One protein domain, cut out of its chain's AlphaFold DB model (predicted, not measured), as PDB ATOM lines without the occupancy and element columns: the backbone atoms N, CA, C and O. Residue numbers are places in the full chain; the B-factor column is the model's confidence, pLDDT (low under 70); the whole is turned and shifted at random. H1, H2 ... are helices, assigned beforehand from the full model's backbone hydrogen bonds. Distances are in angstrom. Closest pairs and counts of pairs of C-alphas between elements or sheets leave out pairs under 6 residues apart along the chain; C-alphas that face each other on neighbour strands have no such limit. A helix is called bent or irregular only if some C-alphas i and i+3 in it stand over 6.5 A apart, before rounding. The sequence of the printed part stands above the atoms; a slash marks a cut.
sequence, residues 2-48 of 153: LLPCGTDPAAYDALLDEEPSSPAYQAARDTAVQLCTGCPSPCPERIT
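AT A GLANCE: This is residues 2 to 48 of the 153 residues of an uncharacterized protein of Kitasatospora viridis (UniProt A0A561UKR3). One long helix, H2, makes most of the length of an elongated body, and a shorter helix, H1, packs slantwise on it as the other leg of an uneven helical hairpin. Beyond the end of H2, residues 39 to 48 make a tail that extends the length and folds back, while residues 2 to 8 make a second tail before H1. The printed part has 47 residues, with two named helices, H1 then H2, and no named strand; its class is all helix. It is only just compact, close to loose, with a radius of gyration of the C-alphas of 11.4 A, and it spans 33 by 18 by 15 A.

HOW THE PARTS SIT: H2, residues 23 to 38, touches H1, residues 9 to 17, with 12 pairs of C-alphas within 8 A. Their closest C-alphas are those of Ala 28 and Ala 11, 4.7 A apart. Their centres are 10.0 A apart. The two helices run opposite ways at a steep tilt of 45 degrees and form a helical hairpin. In both H1 and H2, every O i to N i+4 pair is within hydrogen-bond range.

IN THESE COORDINATES: H2 has 16 residues and measures 22.9 A from C-alpha 23 at (262.066, 310.902, 160.368) to C-alpha 38 at (255.145, 291.057, 169.375). H1 has 9 residues and measures 12.1 A from its first to its last C-alpha, beginning with C-alpha 9 at (246.317, 302.972, 162.487). Neither helix is bent or irregular.

THE WHOLE: The two C-alphas farthest apart are those of Ser 22 and Pro 42, 33.1 A. The link from H1 to H2 is tight, with 5 residues between them. The printed part runs from residue 2 to residue 48 and has no cut. The mean pLDDT of the printed part is 74.7, and the model's confidence is low, under 70, at residues 2 to 7 and 40 to 48.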
ATOM      1  N   LEU A   2     240.935 292.937 156.695       42.59
ATOM      2  CA  LEU A   2     241.176 292.505 158.076       42.59
ATOM      3  C   LEU A   2     242.674 292.668 158.329       42.59
ATOM      4  O   LEU A   2     243.477 292.113 157.582       42.59
ATOM      5  N   LEU A   3     243.031 293.526 159.285       48.34
ATOM      6  CA  LEU A   3     244.420 293.855 159.575       48.34
ATOM      7  C   LEU A   3     244.944 292.972 160.716       48.34
ATOM      8  O   LEU A   3     244.235 292.812 161.717       48.34
ATOM      9  N   PRO A   4     246.169 292.425 160.599       53.12
ATOM     10  CA  PRO A   4     246.686 291.473 161.563       53.12
ATOM     11  C   PRO A   4     246.937 292.160 162.892       53.12
ATOM     12  O   PRO A   4     247.659 293.151 162.954       53.12
ATOM     13  N   CYS A   5     246.413 291.563 163.956       53.59
ATOM     14  CA  CYS A   5     247.026 291.625 165.273       53.59
ATOM     15  C   CYS A   5     247.232 293.072 165.828       53.59
ATOM     16  O   CYS A   5     248.351 293.555 165.956       53.59
ATOM     17  N   GLY A   6     246.136 293.736 166.236       57.97
ATOM     18  CA  GLY A   6     246.167 294.888 167.162       57.97
ATOM     19  C   GLY A   6     246.759 296.180 166.590       57.97
ATOM     20  O   GLY A   6     247.699 296.732 167.151       57.97
ATOM     21  N   THR A   7     246.214 296.645 165.468       61.12
ATOM     22  CA  THR A   7     246.724 297.792 164.709       61.12
ATOM     23  C   THR A   7     246.738 299.098 165.488       61.12
ATOM     24  O   THR A   7     245.712 299.500 166.034       61.12
ATOM     25  N   ASP A   8     247.868 299.797 165.411       71.44
ATOM     26  CA  ASP A   8     247.958 301.247 165.549       71.44
ATOM     27  C   ASP A   8     247.773 301.870 164.148       71.44
ATOM     28  O   ASP A   8     248.704 301.814 163.337       71.44
ATOM     29  N   PRO A   9     246.581 302.401 163.807       78.19
ATOM     30  CA  PRO A   9     246.317 302.972 162.487       78.19
ATOM     31  C   PRO A   9     247.265 304.128 162.162       78.19
ATOM     32  O   PRO A   9     247.688 304.263 161.020       78.19
ATOM     33  N   ALA A  10     247.692 304.887 163.178       79.50
ATOM     34  CA  ALA A  10     248.549 306.050 162.986       79.50
ATOM     35  C   ALA A  10     249.936 305.667 162.450       79.50
ATOM     36  O   ALA A  10     250.519 306.406 161.660       79.50
ATOM     37  N   ALA A  11     250.457 304.495 162.830       79.19
ATOM     38  CA  ALA A  11     251.721 303.998 162.293       79.19
ATOM     39  C   ALA A  11     251.609 303.618 160.806       79.19
ATOM     40  O   ALA A  11     252.569 303.777 160.056       79.19
ATOM     41  N   TYR A  12     250.450 303.132 160.358       77.69
ATOM     42  CA  TYR A  12     250.242 302.773 158.954       77.69
ATOM     43  C   TYR A  12     249.912 303.983 158.086       77.69
ATOM     44  O   TYR A  12     250.456 304.087 156.990       77.69
ATOM     45  N   ASP A  13     249.108 304.916 158.594       82.94
ATOM     46  CA  ASP A  13     248.830 306.181 157.911       82.94
ATOM     47  C   ASP A  13     250.140 306.952 157.693       82.94
ATOM     48  O   ASP A  13     250.460 307.337 156.571       82.94
ATOM     49  N   ALA A  14     251.004 307.024 158.712       82.62
ATOM     50  CA  ALA A  14     252.332 307.621 158.571       82.62
ATOM     51  C   ALA A  14     253.251 306.870 157.584       82.62
ATOM     52  O   ALA A  14     254.104 307.487 156.960       82.62
ATOM     53  N   LEU A  15     253.107 305.553 157.400       85.44
ATOM     54  CA  LEU A  15     253.876 304.814 156.385       85.44
ATOM     55  C   LEU A  15     253.391 305.074 154.953       85.44
ATOM     56  O   LEU A  15     254.175 304.905 154.015       85.44
ATOM     57  N   LEU A  16     252.114 305.417 154.778       85.88
ATOM     58  CA  LEU A  16     251.512 305.682 153.470       85.88
ATOM     59  C   LEU A  16     251.658 307.147 153.054       85.88
ATOM     60  O   LEU A  16     251.900 307.414 151.876       85.88
ATOM     61  N   ASP A  17     251.543 308.064 154.013       86.31
ATOM     62  CA  ASP A  17     251.451 309.499 153.746       86.31
ATOM     63  C   ASP A  17     252.805 310.229 153.831       86.31
ATOM     64  O   ASP A  17     252.959 311.305 153.251       86.31
ATOM     65  N   GLU A  18     253.812 309.654 154.500       89.25
ATOM     66  CA  GLU A  18     255.127 310.284 154.679       89.25
ATOM     67  C   GLU A  18     256.167 309.838 153.639       89.25
ATOM     68  O   GLU A  18     256.211 308.686 153.200       89.25
ATOM     69  N   GLU A  19     257.092 310.738 153.283       88.69
ATOM     70  CA  GLU A  19     258.213 310.381 152.407       88.69
ATOM     71  C   GLU A  19     259.144 309.345 153.073       88.69
ATOM     72  O   GLU A  19     259.516 309.521 154.234       88.69
ATOM     73  N   PRO A  20     259.656 308.332 152.343       90.38
ATOM     74  CA  PRO A  20     260.488 307.269 152.925       90.38
ATOM     75  C   PRO A  20     261.764 307.733 153.650       90.38
ATOM     76  O   PRO A  20     262.315 307.020 154.492       90.38
ATOM     77  N   SER A  21     262.276 308.915 153.306       90.19
ATOM     78  CA  SER A  21     263.444 309.530 153.949       90.19
ATOM     79  C   SER A  21     263.103 310.378 155.177       90.19
ATOM     80  O   SER A  21     264.024 310.869 155.833       90.19
ATOM     81  N   SER A  22     261.821 310.587 155.487       93.31
ATOM     82  CA  SER A  22     261.409 311.430 156.606       93.31
ATOM     83  C   SER A  22     261.649 310.723 157.952       93.31
ATOM     84  O   SER A  22     261.532 309.496 158.053       93.31
ATOM     85  N   PRO A  23     261.973 311.472 159.025       93.31
ATOM     86  CA  PRO A  23     262.066 310.902 160.368       93.31
ATOM     87  C   PRO A  23     260.752 310.264 160.843       93.31
ATOM     88  O   PRO A  23     260.788 309.275 161.571       93.31
ATOM     89  N   ALA A  24     259.606 310.805 160.411       86.31
ATOM     90  CA  ALA A  24     258.281 310.287 160.745       86.31
ATOM     91  C   ALA A  24     258.042 308.906 160.117       86.31
ATOM     92  O   ALA A  24     257.627 307.985 160.820       86.31
ATOM     93  N   TYR A  25     258.417 308.724 158.847       90.88
ATOM     94  CA  TYR A  25     258.355 307.427 158.175       90.88
ATOM     95  C   TYR A  25     259.230 306.380 158.872       90.88
ATOM     96  O   TYR A  25     258.796 305.250 159.091       90.88
ATOM     97  N   GLN A  26     260.462 306.739 159.257       89.25
ATOM     98  CA  GLN A  26     261.354 305.798 159.947       89.25
ATOM     99  C   GLN A  26     260.804 305.400 161.324       89.25
ATOM    100  O   GLN A  26     260.795 304.216 161.652       89.25
ATOM    101  N   ALA A  27     260.259 306.350 162.092       88.81
ATOM    102  CA  ALA A  27     259.621 306.059 163.376       88.81
ATOM    103  C   ALA A  27     258.374 305.164 163.227       88.81
ATOM    104  O   ALA A  27     258.184 304.220 163.999       88.81
ATOM    105  N   ALA A  28     257.549 305.424 162.210       86.12
ATOM    106  CA  ALA A  28     256.378 304.614 161.888       86.12
ATOM    107  C   ALA A  28     256.772 303.190 161.463       86.12
ATOM    108  O   ALA A  28     256.200 302.205 161.937       86.12
ATOM    109  N   ARG A  29     257.825 303.068 160.648       86.50
ATOM    110  CA  ARG A  29     258.404 301.787 160.232       86.50
ATOM    111  C   ARG A  29     258.917 300.976 161.418       86.50
ATOM    112  O   ARG A  29     258.595 299.794 161.514       86.50
ATOM    113  N   ASP A  30     259.687 301.586 162.312       86.19
ATOM    114  CA  ASP A  30     260.216 300.908 163.499       86.19
ATOM    115  C   ASP A  30     259.085 300.431 164.422       86.19
ATOM    116  O   ASP A  30     259.119 299.303 164.920       86.19
ATOM    117  N   THR A  31     258.043 301.252 164.578       84.12
ATOM    118  CA  THR A  31     256.830 300.904 165.331       84.12
ATOM    119  C   THR A  31     256.118 299.702 164.706       84.12
ATOM    120  O   THR A  31     255.831 298.724 165.400       84.12
ATOM    121  N   ALA A  32     255.906 299.708 163.386       81.12
ATOM    122  CA  ALA A  32     255.298 298.587 162.671       81.12
ATOM    123  C   ALA A  32     256.120 297.292 162.815       81.12
ATOM    124  O   ALA A  32     255.559 296.227 163.077       81.12
ATOM    125  N   VAL A  33     257.454 297.375 162.724       82.50
ATOM    126  CA  VAL A  33     258.347 296.222 162.937       82.50
ATOM    127  C   VAL A  33     258.198 295.666 164.355       82.50
ATOM    128  O   VAL A  33     258.065 294.450 164.515       82.50
ATOM    129  N   GLN A  34     258.169 296.522 165.382       81.50
ATOM    130  CA  GLN A  34     257.983 296.084 166.769       81.50
ATOM    131  C   GLN A  34     256.633 295.387 166.971       81.50
ATOM    132  O   GLN A  34     256.598 294.283 167.529       81.50
ATOM    133  N   LEU A  35     255.548 295.966 166.448       77.44
ATOM    134  CA  LEU A  35     254.211 295.366 166.502       77.44
ATOM    135  C   LEU A  35     254.194 293.981 165.838       77.44
ATOM    136  O   LEU A  35     253.698 293.017 166.425       77.44
ATOM    137  N   CYS A  36     254.833 293.834 164.673       72.50
ATOM    138  CA  CYS A  36     254.960 292.538 164.005       72.50
ATOM    139  C   CYS A  36     255.759 291.509 164.824       72.50
ATOM    140  O   CYS A  36     255.425 290.322 164.807       72.50
ATOM    141  N   THR A  37     256.806 291.926 165.546       75.31
ATOM    142  CA  THR A  37     257.595 291.004 166.387       75.31
ATOM    143  C   THR A  37     256.860 290.545 167.647       75.31
ATOM    144  O   THR A  37     257.111 289.432 168.110       75.31
ATOM    145  N   GLY A  38     255.937 291.358 168.175       72.38
ATOM    146  CA  GLY A  38     255.145 291.057 169.375       72.38
ATOM    147  C   GLY A  38     253.886 290.214 169.135       72.38
ATOM    148  O   GLY A  38     253.246 289.797 170.098       72.38
ATOM    149  N   CYS A  39     253.521 289.944 167.878       70.00
ATOM    150  CA  CYS A  39     252.306 289.197 167.551       70.00
ATOM    151  C   CYS A  39     252.381 287.734 168.040       70.00
ATOM    152  O   CYS A  39     253.283 286.998 167.614       70.00
ATOM    153  N   PRO A  40     251.434 287.272 168.885       64.88
ATOM    154  CA  PRO A  40     251.411 285.889 169.345       64.88
ATOM    155  C   PRO A  40     251.177 284.939 168.164       64.88
ATOM    156  O   PRO A  40     250.310 285.152 167.320       64.88
ATOM    157  N   SER A  41     251.982 283.879 168.094       60.31
ATOM    158  CA  SER A  41     251.818 282.818 167.100       60.31
ATOM    159  C   SER A  41     250.702 281.855 167.527       60.31
ATOM    160  O   SER A  41     250.692 281.466 168.698       60.31
ATOM    161  N   PRO A  42     249.833 281.389 166.608       58.44
ATOM    162  CA  PRO A  42     249.828 281.666 165.167       58.44
ATOM    163  C   PRO A  42     248.987 282.907 164.800       58.44
ATOM    164  O   PRO A  42     247.774 282.900 164.971       58.44
ATOM    165  N   CYS A  43     249.618 283.949 164.240       58.38
ATOM    166  CA  CYS A  43     248.919 285.038 163.535       58.38
ATOM    167  C   CYS A  43     248.813 284.558 162.067       58.38
ATOM    168  O   CYS A  43     249.848 284.480 161.395       58.38
ATOM    169  N   PRO A  44     247.627 284.137 161.578       56.31
ATOM    170  CA  PRO A  44     247.458 283.545 160.246       56.31
ATOM    171  C   PRO A  44     247.852 284.492 159.105       56.31
ATOM    172  O   PRO A  44     247.996 284.048 157.968       56.31
ATOM    173  N   GLU A  45     248.074 285.778 159.376       57.59
ATOM    174  CA  GLU A  45     248.550 286.751 158.391       57.59
ATOM    175  C   GLU A  45     250.077 286.960 158.386       57.59
ATOM    176  O   GLU A  45     250.598 287.693 157.544       57.59
ATOM    177  N   ARG A  46     250.839 286.318 159.283       57.34
ATOM    178  CA  ARG A  46     252.300 286.473 159.332       57.34
ATOM    179  C   ARG A  46     252.966 285.691 158.192       57.34
ATOM    180  O   ARG A  46     253.220 284.495 158.313       57.34
ATOM    181  N   ILE A  47     253.299 286.380 157.098       55.44
ATOM    182  CA  ILE A  47     254.098 285.820 155.998       55.44
ATOM    183  C   ILE A  47     255.563 285.742 156.451       55.44
ATOM    184  O   ILE A  47     256.295 286.728 156.466       55.44
ATOM    185  N   THR A  48     255.995 284.554 156.861       58.25
ATOM    186  CA  THR A  48     257.409 284.232 157.104       58.25
ATOM    187  C   THR A  48     258.081 283.677 155.838       58.25
ATOM    188  O   THR A  48     257.379 283.194 154.947       58.25
TER     189      THR A  48